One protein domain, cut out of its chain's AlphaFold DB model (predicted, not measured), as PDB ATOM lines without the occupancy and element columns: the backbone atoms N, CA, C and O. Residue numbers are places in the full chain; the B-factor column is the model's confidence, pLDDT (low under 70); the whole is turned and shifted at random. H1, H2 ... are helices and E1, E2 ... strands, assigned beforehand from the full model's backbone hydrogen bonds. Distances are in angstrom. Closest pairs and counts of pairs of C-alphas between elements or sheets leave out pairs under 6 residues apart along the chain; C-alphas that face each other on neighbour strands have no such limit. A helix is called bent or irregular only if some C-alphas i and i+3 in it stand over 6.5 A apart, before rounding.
ATOM      1  N   PRO A 130     340.424 411.190 478.236       91.75
ATOM      2  CA  PRO A 130     341.076 410.325 477.265       91.75
ATOM      3  C   PRO A 130     342.540 410.041 477.599       91.75
ATOM      4  O   PRO A 130     343.017 408.953 477.281       91.75
ATOM      5  N   ASP A 131     343.259 410.961 478.249       93.62
ATOM      6  CA  ASP A 131     344.649 410.728 478.650       93.62
ATOM      7  C   ASP A 131     344.735 409.679 479.766       93.62
ATOM      8  O   ASP A 131     345.583 408.780 479.710       93.62
ATOM      9  N   LEU A 132     343.808 409.707 480.727       96.31
ATOM     10  CA  LEU A 132     343.677 408.658 481.739       96.31
ATOM     11  C   LEU A 132     343.460 407.289 481.078       96.31
ATOM     12  O   LEU A 132     344.137 406.311 481.408       96.31
ATOM     13  N   LEU A 133     342.550 407.214 480.105       96.75
ATOM     14  CA  LEU A 133     342.198 405.942 479.484       96.75
ATOM     15  C   LEU A 133     343.279 405.424 478.515       96.75
ATOM     16  O   LEU A 133     343.712 404.269 478.593       96.75
ATOM     17  N   LEU A 134     343.713 406.270 477.582       95.38
ATOM     18  CA  LEU A 134     344.556 405.892 476.445       95.38
ATOM     19  C   LEU A 134     346.053 405.989 476.739       95.38
ATOM     20  O   LEU A 134     346.820 405.196 476.193       95.38
ATOM     21  N   ASN A 135     346.482 406.949 477.563       93.62
ATOM     22  CA  ASN A 135     347.901 407.186 477.835       93.62
ATOM     23  C   ASN A 135     348.372 406.568 479.151       93.62
ATOM     24  O   ASN A 135     349.515 406.120 479.221       93.62
ATOM     25  N   ASN A 136     347.513 406.503 480.169       95.88
ATOM     26  CA  ASN A 136     347.864 405.886 481.447       95.88
ATOM     27  C   ASN A 136     347.522 404.385 481.459       95.88
ATOM     28  O   ASN A 136     348.422 403.546 481.413       95.88
ATOM     29  N   TYR A 137     346.236 404.021 481.461       97.88
ATOM     30  CA  TYR A 137     345.842 402.633 481.740       97.88
ATOM     31  C   TYR A 137     345.894 401.681 480.541       97.88
ATOM     32  O   TYR A 137     346.140 400.490 480.730       97.88
ATOM     33  N   PHE A 138     345.734 402.158 479.302       97.56
ATOM     34  CA  PHE A 138     345.858 401.285 478.129       97.56
ATOM     35  C   PHE A 138     347.253 400.644 477.985       97.56
ATOM     36  O   PHE A 138     347.319 399.416 477.882       97.56
ATOM     37  N   PRO A 139     348.373 401.397 478.028       97.38
ATOM     38  CA  PRO A 139     349.705 400.799 477.997       97.38
ATOM     39  C   PRO A 139     349.930 399.803 479.135       97.38
ATOM     40  O   PRO A 139     350.422 398.709 478.876       97.38
ATOM     41  N   LYS A 140     349.491 400.139 480.357       98.00
ATOM     42  CA  LYS A 140     349.592 399.271 481.541       98.00
ATOM     43  C   LYS A 140     348.839 397.951 481.368       98.00
ATOM     44  O   LYS A 140     349.382 396.895 481.674       98.00
ATOM     45  N   ALA A 141     347.629 397.989 480.806       98.12
ATOM     46  CA  ALA A 141     346.852 396.786 480.508       98.12
ATOM     47  C   ALA A 141     347.564 395.880 479.488       98.12
ATOM     48  O   ALA A 141     347.624 394.662 479.663       98.12
ATOM     49  N   VAL A 142     348.143 396.467 478.435       97.81
ATOM     50  CA  VAL A 142     348.921 395.720 477.433       97.81
ATOM     51  C   VAL A 142     350.194 395.133 478.048       97.81
ATOM     52  O   VAL A 142     350.512 393.969 477.795       97.81
ATOM     53  N   ASP A 143     350.899 395.906 478.873       97.62
ATOM     54  CA  ASP A 143     352.120 395.471 479.551       97.62
ATOM     55  C   ASP A 143     351.860 394.306 480.507       97.62
ATOM     56  O   ASP A 143     352.577 393.304 480.436       97.62
ATOM     57  N   TYR A 144     350.777 394.367 481.288       96.81
ATOM     58  CA  TYR A 144     350.363 393.280 482.174       96.81
ATOM     59  C   TYR A 144     350.142 391.968 481.405       96.81
ATOM     60  O   TYR A 144     350.683 390.920 481.771       96.81
ATOM     61  N   ILE A 145     349.401 392.014 480.288       96.62
ATOM     62  CA  ILE A 145     349.190 390.841 479.420       96.62
ATOM     63  C   ILE A 145     350.538 390.304 478.916       96.62
ATOM     64  O   ILE A 145     350.791 389.095 478.954       96.62
ATOM     65  N   GLY A 146     351.426 391.198 478.475       95.88
ATOM     66  CA  GLY A 146     352.767 390.849 478.019       95.88
ATOM     67  C   GLY A 146     353.609 390.163 479.094       95.88
ATOM     68  O   GLY A 146     354.265 389.159 478.806       95.88
ATOM     69  N   ASP A 147     353.581 390.656 480.332       94.81
ATOM     70  CA  ASP A 147     354.307 390.078 481.465       94.81
ATOM     71  C   ASP A 147     353.799 388.690 481.844       94.81
ATOM     72  O   ASP A 147     354.594 387.771 482.063       94.81
ATOM     73  N   VAL A 148     352.483 388.489 481.846       93.88
ATOM     74  CA  VAL A 148     351.865 387.174 482.066       93.88
ATOM     75  C   VAL A 148     352.291 386.173 480.982       93.88
ATOM     76  O   VAL A 148     352.692 385.039 481.277       93.88
ATOM     77  N   LEU A 149     352.280 386.585 479.711       92.62
ATOM     78  CA  LEU A 149     352.739 385.739 478.606       92.62
ATOM     79  C   LEU A 149     354.244 385.447 478.684       92.62
ATOM     80  O   LEU A 149     354.674 384.324 478.412       92.62
ATOM     81  N   ARG A 150     355.065 386.412 479.111       91.69
ATOM     82  CA  ARG A 150     356.502 386.195 479.346       91.69
ATOM     83  C   ARG A 150     356.748 385.191 480.471       91.69
ATOM     84  O   ARG A 150     357.528 384.256 480.277       91.69
ATOM     85  N   ARG A 151     356.060 385.326 481.613       89.12
ATOM     86  CA  ARG A 151     356.171 384.401 482.760       89.12
ATOM     87  C   ARG A 151     355.775 382.974 482.385       89.12
ATOM     88  O   ARG A 151     356.473 382.023 482.737       89.12
ATOM     89  N   SER A 152     354.730 382.821 481.575       85.44
ATOM     90  CA  SER A 152     354.309 381.524 481.029       85.44
ATOM     91  C   SER A 152     355.181 381.019 479.865       85.44
ATOM     92  O   SER A 152     354.940 379.925 479.349       85.44
ATOM     93  N   ARG A 153     356.229 381.757 479.462       82.88
ATOM     94  CA  ARG A 153     357.112 381.459 478.316       82.88
ATOM     95  C   ARG A 153     356.348 381.288 476.999       82.88
ATOM     96  O   ARG A 153     356.640 380.378 476.225       82.88
ATOM     97  N   GLY A 154     355.344 382.133 476.777       73.25
ATOM     98  CA  GLY A 154     354.488 382.100 475.593       73.25
ATOM     99  C   GLY A 154     353.580 380.873 475.527       73.25
ATOM    100  O   GLY A 154     353.115 380.526 474.446       73.25
ATOM    101  N   LYS A 155     353.360 380.188 476.657       79.44
ATOM    102  CA  LYS A 155     352.372 379.111 476.785       79.44
ATOM    103  C   LYS A 155     351.031 379.694 477.244       79.44
ATOM    104  O   LYS A 155     350.830 380.903 477.277       79.44
ATOM    105  N   ARG A 156     350.098 378.813 477.614       78.44
ATOM    106  CA  ARG A 156     348.820 379.210 478.215       78.44
ATOM    107  C   ARG A 156     349.033 380.056 479.469       78.44
ATOM    108  O   ARG A 156     349.869 379.721 480.309       78.44
ATOM    109  N   VAL A 157     348.203 381.089 479.589       83.38
ATOM    110  CA  VAL A 157     348.078 381.918 480.790       83.38
ATOM    111  C   VAL A 157     347.743 381.036 481.998       83.38
ATOM    112  O   VAL A 157     346.915 380.124 481.901       83.38
ATOM    113  N   LEU A 158     348.418 381.287 483.121       84.12
ATOM    114  CA  LEU A 158     348.197 380.567 484.372       84.12
ATOM    115  C   LEU A 158     346.843 380.943 484.973       84.12
ATOM    116  O   LEU A 158     346.377 382.067 484.813       84.12
ATOM    117  N   LYS A 159     346.218 380.006 485.693       84.31
ATOM    118  CA  LYS A 159     344.869 380.200 486.249       84.31
ATOM    119  C   LYS A 159     344.768 381.434 487.154       84.31
ATOM    120  O   LYS A 159     343.749 382.109 487.114       84.31
ATOM    121  N   GLU A 160     345.813 381.714 487.926       85.06
ATOM    122  CA  GLU A 160     345.904 382.870 488.829       85.06
ATOM    123  C   GLU A 160     345.925 384.218 488.095       85.06
ATOM    124  O   GLU A 160     345.390 385.195 488.602       85.06
ATOM    125  N   ASP A 161     346.459 384.264 486.872       89.44
ATOM    126  CA  ASP A 161     346.546 385.495 486.081       89.44
ATOM    127  C   ASP A 161     345.331 385.702 485.161       89.44
ATOM    128  O   ASP A 161     345.123 386.804 484.652       89.44
ATOM    129  N   LEU A 162     344.540 384.647 484.906       90.25
ATOM    130  CA  LEU A 162     343.434 384.682 483.939       90.25
ATOM    131  C   LEU A 162     342.410 385.765 484.267       90.25
ATOM    132  O   LEU A 162     341.876 386.387 483.352       90.25
ATOM    133  N   GLU A 163     342.134 385.980 485.549       90.56
ATOM    134  CA  GLU A 163     341.162 386.971 485.990       90.56
ATOM    135  C   GLU A 163     341.626 388.402 485.691       90.56
ATOM    136  O   GLU A 163     340.892 389.174 485.078       90.56
ATOM    137  N   ASN A 164     342.871 388.738 486.015       92.38
ATOM    138  CA  ASN A 164     343.415 390.069 485.743       92.38
ATOM    139  C   ASN A 164     343.617 390.305 484.237       92.38
ATOM    140  O   ASN A 164     343.331 391.389 483.729       92.38
ATOM    141  N   VAL A 165     344.032 389.274 483.489       95.19
ATOM    142  CA  VAL A 165     344.101 389.335 482.020       95.19
ATOM    143  C   VAL A 165     342.717 389.566 481.417       95.19
ATOM    144  O   VAL A 165     342.587 390.381 480.507       95.19
ATOM    145  N   LYS A 166     341.677 388.892 481.927       94.94
ATOM    146  CA  LYS A 166     340.283 389.112 481.515       94.94
ATOM    147  C   LYS A 166     339.907 390.590 481.668       94.94
ATOM    148  O   LYS A 166     339.481 391.184 480.682       94.94
ATOM    149  N   TYR A 167     340.158 391.194 482.829       95.50
ATOM    150  CA  TYR A 167     339.858 392.611 483.056       95.50
ATOM    151  C   TYR A 167     340.634 393.549 482.130       95.50
ATOM    152  O   TYR A 167     340.051 394.486 481.587       95.50
ATOM    153  N   CYS A 168     341.914 393.269 481.871       97.50
ATOM    154  CA  CYS A 168     342.700 394.031 480.899       97.50
ATOM    155  C   CYS A 168     342.078 393.974 479.498       97.50
ATOM    156  O   CYS A 168     341.954 394.995 478.827       97.50
ATOM    157  N   LEU A 169     341.655 392.790 479.054       97.00
ATOM    158  CA  LEU A 169     341.033 392.597 477.745       97.00
ATOM    159  C   LEU A 169     339.655 393.268 477.653       97.00
ATOM    160  O   LEU A 169     339.344 393.879 476.633       97.00
ATOM    161  N   GLU A 170     338.844 393.191 478.707       96.00
ATOM    162  CA  GLU A 170     337.535 393.849 478.784       96.00
ATOM    163  C   GLU A 170     337.670 395.374 478.798       96.00
ATOM    164  O   GLU A 170     336.927 396.058 478.092       96.00
ATOM    165  N   TYR A 171     338.649 395.907 479.533       97.69
ATOM    166  CA  TYR A 171     339.009 397.322 479.514       97.69
ATOM    167  C   TYR A 171     339.422 397.776 478.108       97.69
ATOM    168  O   TYR A 171     338.859 398.728 477.568       97.69
ATOM    169  N   ILE A 172     340.360 397.048 477.486       96.88
ATOM    170  CA  ILE A 172     340.842 397.326 476.129       96.88
ATOM    171  C   ILE A 172     339.681 397.305 475.132       96.88
ATOM    172  O   ILE A 172     339.573 398.203 474.302       96.88
ATOM    173  N   LEU A 173     338.790 396.316 475.208       95.12
ATOM    174  CA  LEU A 173     337.618 396.254 474.336       95.12
ATOM    175  C   LEU A 173     336.691 397.459 474.555       95.12
ATOM    176  O   LEU A 173     336.176 398.023 473.591       95.12
ATOM    177  N   GLY A 174     336.512 397.873 475.810       94.19
ATOM    178  CA  GLY A 174     335.704 399.027 476.185       94.19
ATOM    179  C   GLY A 174     336.214 400.336 475.579       94.19
ATOM    180  O   GLY A 174     335.448 401.056 474.937       94.19
ATOM    181  N   ILE A 175     337.516 400.620 475.692       95.19
ATOM    182  CA  ILE A 175     338.112 401.845 475.130       95.19
ATOM    183  C   ILE A 175     338.103 401.869 473.595       95.19
ATOM    184  O   ILE A 175     338.134 402.950 473.010       95.19
ATOM    185  N   MET A 176     337.990 400.718 472.910       91.94
ATOM    186  CA  MET A 176     337.850 400.699 471.444       91.94
ATOM    187  C   MET A 176     336.591 401.436 470.963       91.94
ATOM    188  O   MET A 176     336.561 401.892 469.819       91.94
ATOM    189  N   ARG A 177     335.578 401.617 471.827       89.62
ATOM    190  CA  ARG A 177     334.372 402.411 471.529       89.62
ATOM    191  C   ARG A 177     334.685 403.886 471.264       89.62
ATOM    192  O   ARG A 177     333.953 404.517 470.510       89.62
ATOM    193  N   LEU A 178     335.808 404.412 471.766       90.94
ATOM    194  CA  LEU A 178     336.263 405.778 471.473       90.94
ATOM    195  C   LEU A 178     336.484 406.030 469.976       90.94
ATOM    196  O   LEU A 178     336.416 407.173 469.533       90.94
ATOM    197  N   ARG A 179     336.674 404.983 469.158       87.81
ATOM    198  CA  ARG A 179     336.718 405.132 467.695       87.81
ATOM    199  C   ARG A 179     335.432 405.725 467.111       87.81
ATOM    200  O   ARG A 179     335.502 406.366 466.069       87.81
ATOM    201  N   ASN A 180     334.292 405.573 467.788       85.94
ATOM    202  CA  ASN A 180     333.015 406.147 467.360       85.94
ATOM    203  C   ASN A 180     333.015 407.684 467.360       85.94
ATOM    204  O   ASN A 180     332.183 408.283 466.682       85.94
ATOM    205  N   LEU A 181     333.953 408.324 468.072       86.12
ATOM    206  CA  LEU A 181     334.141 409.776 468.027       86.12
ATOM    207  C   LEU A 181     334.654 410.256 466.658       86.12
ATOM    208  O   LEU A 181     334.501 411.427 466.326       86.12
ATOM    209  N   ASN A 182     335.224 409.360 465.837       81.50
ATOM    210  CA  ASN A 182     335.823 409.667 464.531       81.50
ATOM    211  C   ASN A 182     336.904 410.767 464.584       81.50
ATOM    212  O   ASN A 182     337.136 411.482 463.608       81.50
ATOM    213  N   GLU A 183     337.588 410.896 465.721       86.75
ATOM    214  CA  GLU A 183     338.718 411.806 465.889       86.75
ATOM    215  C   GLU A 183     340.013 411.136 465.426       86.75
ATOM    216  O   GLU A 183     340.445 410.142 466.012       86.75
ATOM    217  N   SER A 184     340.678 411.714 464.420       83.62
ATOM    218  CA  SER A 184     341.892 411.142 463.812       83.62
ATOM    219  C   SER A 184     343.013 410.877 464.821       83.62
ATOM    220  O   SER A 184     343.742 409.892 464.714       83.62
ATOM    221  N   MET A 185     343.143 411.717 465.852       83.75
ATOM    222  CA  MET A 185     344.117 411.501 466.924       83.75
ATOM    223  C   MET A 185     343.830 410.210 467.704       83.75
ATOM    224  O   MET A 185     344.754 409.480 468.052       83.75
ATOM    225  N   ILE A 186     342.565 409.890 467.958       82.69
ATOM    226  CA  ILE A 186     342.170 408.676 468.674       82.69
ATOM    227  C   ILE A 186     342.252 407.472 467.735       82.69
ATOM    228  O   ILE A 186     342.918 406.485 468.057       82.69
ATOM    229  N   THR A 187     341.620 407.554 466.563       80.62
ATOM    230  CA  THR A 187     341.500 406.425 465.635       80.62
ATOM    231  C   THR A 187     342.833 406.054 465.008       80.62
ATOM    232  O   THR A 187     343.187 404.879 465.013       80.62
ATOM    233  N   ASP A 188     343.597 407.032 464.518       79.69
ATOM    234  CA  ASP A 188     344.732 406.773 463.629       79.69
ATOM    235  C   ASP A 188     346.059 406.708 464.384       79.69
ATOM    236  O   ASP A 188     347.001 406.063 463.909       79.69
ATOM    237  N   LYS A 189     346.146 407.346 465.560       82.19
ATOM    238  CA  LYS A 189     347.369 407.389 466.377       82.19
ATOM    239  C   LYS A 189     347.310 406.484 467.610       82.19
ATOM    240  O   LYS A 189     348.311 405.822 467.880       82.19
ATOM    241  N   TYR A 190     346.210 406.442 468.362       84.31
ATOM    242  CA  TYR A 190     346.135 405.628 469.587       84.31
ATOM    243  C   TYR A 190     345.606 404.223 469.330       84.31
ATOM    244  O   TYR A 190     346.276 403.245 469.651       84.31
ATOM    245  N   LEU A 191     344.433 404.123 468.710       86.81
ATOM    246  CA  LEU A 191     343.705 402.870 468.546       86.81
ATOM    247  C   LEU A 191     343.947 402.215 467.182       86.81
ATOM    248  O   LEU A 191     343.126 401.416 466.747       86.81
ATOM    249  N   SER A 192     345.065 402.503 466.514       85.50
ATOM    250  CA  SER A 192     345.471 401.842 465.267       85.50
ATOM    251  C   SER A 192     346.759 401.044 465.446       85.50
ATOM    252  O   SER A 192     347.533 401.259 466.379       85.50
ATOM    253  N   LEU A 193     347.062 400.181 464.474       86.56
ATOM    254  CA  LEU A 193     348.336 399.461 464.404       86.56
ATOM    255  C   LEU A 193     349.558 400.368 464.136       86.56
ATOM    256  O   LEU A 193     350.686 399.874 464.141       86.56
ATOM    257  N   ASN A 194     349.380 401.683 463.953       87.12
ATOM    258  CA  ASN A 194     350.503 402.628 463.969       87.12
ATOM    259  C   ASN A 194     351.082 402.779 465.386       87.12
ATOM    260  O   ASN A 194     352.277 403.042 465.549       87.12
ATOM    261  N   ASN A 195     350.261 402.563 466.419       90.06
ATOM    262  CA  ASN A 195     350.685 402.584 467.811       90.06
ATOM    263  C   ASN A 195     351.509 401.328 468.161       90.06
ATOM    264  O   ASN A 195     351.155 400.203 467.796       90.06
ATOM    265  N   SER A 196     352.626 401.486 468.879       94.50
ATOM    266  CA  SER A 196     353.454 400.346 469.307       94.50
ATOM    267  C   SER A 196     352.723 399.416 470.274       94.50
ATOM    268  O   SER A 196     352.802 398.203 470.092       94.50
ATOM    269  N   LYS A 197     351.954 399.955 471.228       94.75
ATOM    270  CA  LYS A 197     351.167 399.164 472.184       94.75
ATOM    271  C   LYS A 197     350.049 398.386 471.510       94.75
ATOM    272  O   LYS A 197     349.855 397.220 471.827       94.75
ATOM    273  N   MET A 198     349.393 398.953 470.499       93.38
ATOM    274  CA  MET A 198     348.426 398.198 469.690       93.38
ATOM    275  C   MET A 198     349.072 397.025 468.943       93.38
ATOM    276  O   MET A 198     348.485 395.950 468.856       93.38
ATOM    277  N   ARG A 199     350.300 397.194 468.430       94.56
ATOM    278  CA  ARG A 199     351.048 396.094 467.795       94.56
ATOM    279  C   ARG A 199     351.504 395.034 468.794       94.56
ATOM    280  O   ARG A 199     351.533 393.857 468.444       94.56
ATOM    281  N   GLU A 200     351.885 395.430 470.005       96.38
ATOM    282  CA  GLU A 200     352.191 394.500 471.100       96.38
ATOM    283  C   GLU A 200     350.954 393.689 471.479       96.38
ATOM    284  O   GLU A 200     351.006 392.461 471.451       96.38
ATOM    285  N   LEU A 201     349.826 394.368 471.706       96.44
ATOM    286  CA  LEU A 201     348.537 393.739 471.969       96.44
ATOM    287  C   LEU A 201     348.173 392.729 470.881       96.44
ATOM    288  O   LEU A 201     347.860 391.589 471.203       96.44
ATOM    289  N   TYR A 202     348.253 393.116 469.606       94.12
ATOM    290  CA  TYR A 202     347.954 392.219 468.489       94.12
ATOM    291  C   TYR A 202     348.768 390.915 468.567       94.12
ATOM    292  O   TYR A 202     348.197 389.828 468.517       94.12
ATOM    293  N   LYS A 203     350.083 391.007 468.805       94.19
ATOM    294  CA  LYS A 203     350.950 389.826 468.976       94.19
ATOM    295  C   LYS A 203     350.566 388.988 470.196       94.19
ATOM    296  O   LYS A 203     350.639 387.764 470.153       94.19
ATOM    297  N   TYR A 204     350.187 389.628 471.299       95.31
ATOM    298  CA  TYR A 204     349.751 388.920 472.503       95.31
ATOM    299  C   TYR A 204     348.444 388.163 472.269       95.31
ATOM    300  O   TYR A 204     348.335 387.007 472.678       95.31
ATOM    301  N   LEU A 205     347.497 388.757 471.538       93.75
ATOM    302  CA  LEU A 205     346.270 388.082 471.126       93.75
ATOM    303  C   LEU A 205     346.572 386.861 470.240       93.75
ATOM    304  O   LEU A 205     345.972 385.809 470.462       93.75
ATOM    305  N   GLU A 206     347.528 386.958 469.300       91.88
ATOM    306  CA  GLU A 206     347.967 385.823 468.457       91.88
ATOM    307  C   GLU A 206     348.476 384.665 469.315       91.88
ATOM    308  O   GLU A 206     347.962 383.550 469.228       91.88
ATOM    309  N   VAL A 207     349.394 384.947 470.244       92.69
ATOM    310  CA  VAL A 207     349.928 383.934 471.169       92.69
ATOM    311  C   VAL A 207     348.816 383.296 472.009       92.69
ATOM    312  O   VAL A 207     348.819 382.085 472.240       92.69
ATOM    313  N   MET A 208     347.855 384.082 472.494       92.44
ATOM    314  CA  MET A 208     346.759 383.565 473.316       92.44
ATOM    315  C   MET A 208     345.793 382.684 472.520       92.44
ATOM    316  O   MET A 208     345.341 381.661 473.054       92.44
ATOM    317  N   ALA A 209     345.510 383.050 471.268       90.00
ATOM    318  CA  ALA A 209     344.687 382.274 470.346       90.00
ATOM    319  C   ALA A 209     345.358 380.956 469.948       90.00
ATOM    320  O   ALA A 209     344.726 379.905 470.074       90.00
ATOM    321  N   ASP A 210     346.640 380.986 469.576       89.81
ATOM    322  CA  ASP A 210     347.422 379.795 469.216       89.81
ATOM    323  C   ASP A 210     347.493 378.792 470.373       89.81
ATOM    324  O   ASP A 210     347.376 377.577 470.193       89.81
ATOM    325  N   ASN A 211     347.599 379.300 471.601       88.56
ATOM    326  CA  ASN A 211     347.584 378.480 472.806       88.56
ATOM    327  C   ASN A 211     346.187 377.980 473.210       88.56
ATOM    328  O   ASN A 211     346.074 377.179 474.147       88.56
ATOM    329  N   ASN A 212     345.122 378.417 472.530       87.50
ATOM    330  CA  ASN A 212     343.727 378.155 472.888       87.50
ATOM    331  C   ASN A 212     343.430 378.541 474.351       87.50
ATOM    332  O   ASN A 212     342.862 377.759 475.121       87.50
ATOM    333  N   THR A 213     343.882 379.732 474.751       88.06
ATOM    334  CA  THR A 213     343.628 380.285 476.086       88.06
ATOM    335  C   THR A 213     342.130 380.522 476.250       88.06
ATOM    336  O   THR A 213     341.502 381.168 475.414       88.06
ATOM    337  N   LYS A 214     341.537 379.967 477.312       87.94
ATOM    338  CA  LYS A 214     340.108 380.127 477.602       87.94
ATOM    339  C   LYS A 214     339.914 381.269 478.585       87.94
ATOM    340  O   LYS A 214     340.403 381.199 479.708       87.94
ATOM    341  N   ILE A 215     339.209 382.300 478.133       88.06
ATOM    342  CA  ILE A 215     338.861 383.477 478.925       88.06
ATOM    343  C   ILE A 215     337.352 383.613 478.902       88.06
ATOM    344  O   ILE A 215     336.755 383.672 477.826       88.06
ATOM    345  N   PHE A 216     336.771 383.625 480.095       84.94
ATOM    346  CA  PHE A 216     335.348 383.826 480.315       84.94
ATOM    347  C   PHE A 216     335.153 385.282 480.706       84.94
ATOM    348  O   PHE A 216     335.690 385.719 481.720       84.94
ATOM    349  N   SER A 217     334.469 386.030 479.847       85.81
ATOM    350  CA  SER A 217     334.167 387.442 480.065       85.81
ATOM    351  C   SER A 217     332.864 387.580 480.846       85.81
ATOM    352  O   SER A 217     331.966 386.761 480.665       85.81
ATOM    353  N   PHE A 218     332.730 388.645 481.641       83.38
ATOM    354  CA  PHE A 218     331.421 389.037 482.181       83.38
ATOM    355  C   PHE A 218     330.532 389.690 481.109       83.38
ATOM    356  O   PHE A 218     329.377 390.017 481.363       83.38
ATOM    357  N   LEU A 219     331.057 389.916 479.904       85.75
ATOM    358  CA  LEU A 219     330.297 390.393 478.760       85.75
ATOM    359  C   LEU A 219     329.616 389.218 478.065       85.75
ATOM    360  O   LEU A 219     330.248 388.224 477.702       85.75
ATOM    361  N   LYS A 220     328.327 389.374 477.793       83.56
ATOM    362  CA  LYS A 220     327.592 388.528 476.868       83.56
ATOM    363  C   LYS A 220     327.873 388.999 475.439       83.56
ATOM    364  O   LYS A 220     327.399 390.054 475.005       83.56
ATOM    365  N   LEU A 221     328.659 388.196 474.726       83.62
ATOM    366  CA  LEU A 221     329.078 388.426 473.345       83.62
ATOM    367  C   LEU A 221     328.238 387.556 472.405       83.62
ATOM    368  O   LEU A 221     328.365 386.335 472.394       83.62
ATOM    369  N   GLU A 222     327.371 388.180 471.612       82.25
ATOM    370  CA  GLU A 222     326.563 387.492 470.607       82.25
ATOM    371  C   GLU A 222     327.274 387.593 469.252       82.25
ATOM    372  O   GLU A 222     327.336 388.664 468.642       82.25
ATOM    373  N   ILE A 223     327.850 386.473 468.807       81.81
ATOM    374  CA  ILE A 223     328.618 386.374 467.560       81.81
ATOM    375  C   ILE A 223     327.897 385.410 466.624       81.81
ATOM    376  O   ILE A 223     327.750 384.228 466.930       81.81
ATOM    377  N   SER A 224     327.476 385.913 465.464       79.69
ATOM    378  CA  SER A 224     326.692 385.129 464.500       79.69
ATOM    379  C   SER A 224     327.502 383.994 463.854       79.69
ATOM    380  O   SER A 224     326.985 382.904 463.627       79.69
ATOM    381  N   SER A 225     328.779 384.241 463.552       79.00
ATOM    382  CA  SER A 225     329.724 383.245 463.035       79.00
ATOM    383  C   SER A 225     331.157 383.723 463.258       79.00
ATOM    384  O   SER A 225     331.445 384.906 463.097       79.00
ATOM    385  N   LYS A 226     332.061 382.794 463.586       81.75
ATOM    386  CA  LYS A 226     333.515 383.038 463.635       81.75
ATOM    387  C   LYS A 226     334.262 382.458 462.433       81.75
ATOM    388  O   LYS A 226     335.481 382.610 462.343       81.75
ATOM    389  N   GLY A 227     333.564 381.756 461.536       83.75
ATOM    390  CA  GLY A 227     334.168 381.035 460.416       83.75
ATOM    391  C   GLY A 227     335.334 380.144 460.860       83.75
ATOM    392  O   GLY A 227     335.204 379.332 461.774       83.75
ATOM    393  N   ILE A 228     336.505 380.346 460.252       79.06
ATOM    394  CA  ILE A 228     337.732 379.582 460.549       79.06
ATOM    395  C   ILE A 228     338.258 379.761 461.987       79.06
ATOM    396  O   ILE A 228     339.102 378.984 462.431       79.06
ATOM    397  N   TYR A 229     337.755 380.753 462.727       83.25
ATOM    398  CA  TYR A 229     338.181 381.092 464.086       83.25
ATOM    399  C   TYR A 229     337.288 380.490 465.183       83.25
ATOM    400  O   TYR A 229     337.378 380.898 466.338       83.25
ATOM    401  N   GLU A 230     336.442 379.506 464.862       83.38
ATOM    402  CA  GLU A 230     335.493 378.872 465.797       83.38
ATOM    403  C   GLU A 230     336.132 378.402 467.120       83.38
ATOM    404  O   GLU A 230     335.512 378.450 468.182       83.38
ATOM    405  N   LYS A 231     337.408 377.997 467.082       84.31
ATOM    406  CA  LYS A 231     338.140 377.496 468.256       84.31
ATOM    407  C   LYS A 231     338.586 378.594 469.234       84.31
ATOM    408  O   LYS A 231     338.848 378.277 470.401       84.31
ATOM    409  N   ILE A 232     338.668 379.850 468.788       88.50
ATOM    410  CA  ILE A 232     339.064 381.008 469.604       88.50
ATOM    411  C   ILE A 232     337.884 381.407 470.506       88.50
ATOM    412  O   ILE A 232     336.733 381.386 470.069       88.50
ATOM    413  N   CYS A 233     338.130 381.752 471.778       89.00
ATOM    414  CA  CYS A 233     337.047 382.218 472.654       89.00
ATOM    415  C   CYS A 233     336.487 383.576 472.193       89.00
ATOM    416  O   CYS A 233     337.163 384.332 471.498       89.00
ATOM    417  N   ASP A 234     335.236 383.866 472.561       90.38
ATOM    418  CA  ASP A 234     334.487 385.021 472.045       90.38
ATOM    419  C   ASP A 234     335.224 386.346 472.263       90.38
ATOM    420  O   ASP A 234     335.413 387.098 471.312       90.38
ATOM    421  N   LEU A 235     335.720 386.590 473.482       91.44
ATOM    422  CA  LEU A 235     336.402 387.840 473.824       91.44
ATOM    423  C   LEU A 235     337.644 388.087 472.958       91.44
ATOM    424  O   LEU A 235     337.820 389.183 472.429       91.44
ATOM    425  N   LEU A 236     338.488 387.064 472.777       91.50
ATOM    426  CA  LEU A 236     339.689 387.179 471.944       91.50
ATOM    427  C   LEU A 236     339.321 387.418 470.477       91.50
ATOM    428  O   LEU A 236     339.932 388.265 469.833       91.50
ATOM    429  N   TYR A 237     338.306 386.716 469.958       89.69
ATOM    430  CA  TYR A 237     337.832 386.914 468.588       89.69
ATOM    431  C   TYR A 237     337.342 388.348 468.354       89.69
ATOM    432  O   TYR A 237     337.769 388.992 467.397       89.69
ATOM    433  N   VAL A 238     336.497 388.874 469.245       89.94
ATOM    434  CA  VAL A 238     335.989 390.249 469.138       89.94
ATOM    435  C   VAL A 238     337.144 391.250 469.191       89.94
ATOM    436  O   VAL A 238     337.224 392.139 468.346       89.94
ATOM    437  N   LEU A 239     338.090 391.078 470.116       91.06
ATOM    438  CA  LEU A 239     339.269 391.940 470.188       91.06
ATOM    439  C   LEU A 239     340.107 391.908 468.911       91.06
ATOM    440  O   LEU A 239     340.543 392.965 468.471       91.06
ATOM    441  N   PHE A 240     340.290 390.748 468.275       87.00
ATOM    442  CA  PHE A 240     340.963 390.678 466.977       87.00
ATOM    443  C   PHE A 240     340.262 391.519 465.919       87.00
ATOM    444  O   PHE A 240     340.912 392.333 465.267       87.00
ATOM    445  N   VAL A 241     338.943 391.356 465.784       85.81
ATOM    446  CA  VAL A 241     338.131 392.100 464.813       85.81
ATOM    447  C   VAL A 241     338.294 393.607 465.016       85.81
ATOM    448  O   VAL A 241     338.596 394.336 464.069       85.81
ATOM    449  N   TYR A 242     338.181 394.068 466.265       85.31
ATOM    450  CA  TYR A 242     338.352 395.479 466.601       85.31
ATOM    451  C   TYR A 242     339.795 395.950 466.379       85.31
ATOM    452  O   TYR A 242     340.003 396.984 465.749       85.31
ATOM    453  N   VAL A 243     340.813 395.210 466.816       85.50
ATOM    454  CA  VAL A 243     342.223 395.607 466.662       85.50
ATOM    455  C   VAL A 243     342.624 395.709 465.189       85.50
ATOM    456  O   VAL A 243     343.284 396.680 464.819       85.50
ATOM    457  N   THR A 244     342.211 394.765 464.336       79.62
ATOM    458  CA  THR A 244     342.584 394.769 462.913       79.62
ATOM    459  C   THR A 244     341.697 395.665 462.051       79.62
ATOM    460  O   THR A 244     342.066 395.951 460.917       79.62
ATOM    461  N   GLY A 245     340.528 396.086 462.546       68.12
ATOM    462  CA  GLY A 245     339.553 396.851 461.762       68.12
ATOM    463  C   GLY A 245     338.967 396.059 460.588       68.12
ATOM    464  O   GLY A 245     338.507 396.649 459.613       68.12
ATOM    465  N   ASN A 246     339.014 394.724 460.654       61.69
ATOM    466  CA  ASN A 246     338.468 393.882 459.597       61.69
ATOM    467  C   ASN A 246     336.947 393.835 459.742       61.69
ATOM    468  O   ASN A 246     336.445 393.418 460.781       61.69
ATOM    469  N   ASN A 247     336.215 394.177 458.680       51.34
ATOM    470  CA  ASN A 247     334.801 393.826 458.569       51.34
ATOM    471  C   ASN A 247     334.703 392.311 458.354       51.34
ATOM    472  O   ASN A 247     334.765 391.827 457.224       51.34
ATOM    473  N   THR A 248     334.630 391.545 459.439       51.56
ATOM    474  CA  THR A 248     334.343 390.110 459.373       51.56
ATOM    475  C   THR A 248     332.898 389.862 458.946       51.56
ATOM    476  O   THR A 248     332.032 390.708 459.142       51.56
ATOM    477  N   GLU A 249     332.630 388.680 458.389       46.38
ATOM    478  CA  GLU A 249     331.349 388.254 457.793       46.38
ATOM    479  C   GLU A 249     330.135 388.200 458.757       46.38
ATOM    480  O   GLU A 249     329.085 387.681 458.383       46.38
ATOM    481  N   GLY A 250     330.233 388.710 459.990       50.00
ATOM    482  CA  GLY A 250     329.179 388.600 461.001       50.00
ATOM    483  C   GLY A 250     328.989 389.859 461.845       50.00
ATOM    484  O   GLY A 250     329.952 390.534 462.205       50.00
ATOM    485  N   GLU A 251     327.731 390.138 462.201       58.59
ATOM    486  CA  GLU A 251     327.376 391.128 463.222       58.59
ATOM    487  C   GLU A 251     327.815 390.634 464.613       58.59
ATOM    488  O   GLU A 251     327.552 389.482 464.982       58.59
ATOM    489  N   ILE A 252     328.466 391.517 465.382       68.19
ATOM    490  CA  ILE A 252     328.850 391.306 466.784       68.19
ATOM    491  C   ILE A 252     327.987 392.228 467.650       68.19
ATOM    492  O   ILE A 252     327.988 393.442 467.443       68.19
ATOM    493  N   ARG A 253     327.280 391.669 468.640       64.00
ATOM    494  CA  ARG A 253     326.569 392.449 469.668       64.00
ATOM    495  C   ARG A 253     327.169 392.173 471.038       64.00
ATOM    496  O   ARG A 253     327.466 391.027 471.371       64.00
ATOM    497  N   ILE A 254     327.354 393.228 471.827       68.69
ATOM    498  CA  ILE A 254     327.985 393.163 473.149       68.69
ATOM    499  C   ILE A 254     327.001 393.690 474.191       68.69
ATOM    500  O   ILE A 254     326.432 394.767 474.024       68.69
ATOM    501  N   SER A 255     326.805 392.932 475.265       70.12
ATOM    502  CA  SER A 255     325.968 393.295 476.415       70.12
ATOM    503  C   SER A 255     326.591 392.766 477.711       70.12
ATOM    504  O   SER A 255     327.523 391.970 477.658       70.12
ATOM    505  N   LEU A 256     326.117 393.197 478.881       62.78
ATOM    506  CA  LEU A 256     326.528 392.608 480.162       62.78
ATOM    507  C   LEU A 256     325.873 391.234 480.366       62.78
ATOM    508  O   LEU A 256     324.681 391.072 480.099       62.78
ATOM    509  N   ASN A 257     326.633 390.265 480.875       56.91
ATOM    510  CA  ASN A 257     326.076 389.037 481.429       56.91
ATOM    511  C   ASN A 257     325.537 389.341 482.836       56.91
ATOM    512  O   ASN A 257     326.241 389.933 483.650       56.91
ATOM    513  N   ILE A 258     324.275 389.000 483.103       52.22
ATOM    514  CA  ILE A 258     323.597 389.303 484.380       52.22
ATOM    515  C   ILE A 258     323.605 388.070 485.313       52.22
ATOM    516  O   ILE A 258     323.135 388.155 486.443       52.22
ATOM    517  N   ASP A 259     324.172 386.945 484.862       38.66
ATOM    518  CA  ASP A 259     324.025 385.631 485.508       38.66
ATOM    519  C   ASP A 259     325.241 385.153 486.342       38.66
ATOM    520  O   ASP A 259     325.259 383.982 486.718       38.66
ATOM    521  N   ASP A 260     326.219 386.015 486.664       34.47
ATOM    522  CA  ASP A 260     327.361 385.681 487.550       34.47
ATOM    523  C   ASP A 260     327.334 386.451 488.883       34.47
ATOM    524  O   ASP A 260     327.298 387.706 488.851       34.47
TER     525      ASP A 260
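What this domain is: This is residues 130 to 260 of the 260 residues of an uncharacterized protein of Veillonella sp. oral taxon 158 str. F0412 (UniProt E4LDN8). Four helices, H1, H2, H5 and H4, form a ring-like up-and-down bundle whose members cross rather than run neatly side by side; in chain order H1, H2, H4, H5, each runs against the one before it. A small antiparallel ribbon of two strands, E1 and E2, lies outside the bundle near H5, and at one end of the bundle the chain turns at residues 180 to 185, which stick out, and short H3 folds back from the last residues of H2. The printed part has 131 residues, with elements in the order H1 H2 H3 H4 E1 H5 E2, and is mostly helix. It is compact, with a radius of gyration of the C-alphas of 14.3 A, and spans 37 by 34 by 29 A.

Where its parts are: Find C-alpha 130 at (341.076, 410.325, 477.265); from there H1, residues 130 to 151, runs 30.5 A, with a kink of 25 degrees near residue 137. H2, residues 159 to 181, runs 36.4 A and is only just irregular: C-alphas 160 and 163 are 6.9 A apart. Next come H3, residues 184 to 190, and H4, residues 196 to 210, which runs 21.4 A to C-alpha 210 at (347.422, 379.795, 469.216). Then read E1, residues 219 to 223, H5, residues 234 to 244 and 15.6 A long, and E2, residues 252 to 256, ending at C-alpha 256 at (326.528, 392.608, 480.162).

How they stand to each other: Start in the bundle at Ala 141 and Cys 168, the closest C-alphas of the helical hairpin H1 and H2, 5.0 A apart; the two touch at a shallow tilt of 32 degrees, only just short of steep, opposite ways. H1 touches H4 with residues 139 to 149 alone, closest at the C-alphas of Val 142 and Leu 201, 5.8 A, at a steep tilt of 40 degrees, the same way. H2 touches H5 with residues 169 to 176 alone, closest at the C-alphas of Leu 173 and Leu 239, 6.2 A, at a steep tilt of 43 degrees. H4 and H5 touch, closest at the C-alphas of Leu 205 and Leu 236, 6.7 A, at a tilt of 38 degrees, only just steep, opposite ways. H1 and H5 are apart, as are H2 and H4. H3 touches H2 only at the corner, closest at the C-alphas of Arg 179 and Thr 187, 5.4 A. The C-alphas of Leu 221 and Asp 234, the closest of E1 and H5, are 6.5 A apart. E1 and E2 are antiparallel, with N 220 and O 255 at 2.7 A and N 253 and O 222 at 3.0 A, within hydrogen-bond range. Each O i to N i+4 pair is within hydrogen-bond range in H4 and H5, against 13 of 18 in H1, 12 of 19 in H2 and 2 of 3 in H3.

The domain as a whole: The C-alphas of Lys 159 and Ser 184, the two farthest apart, are 38.3 A from each other. The printed part has no cut and no long link. Look for low confidence, pLDDT under 70, at residues 245 to 254 and 256 to 260; the mean of the printed part is 85.4.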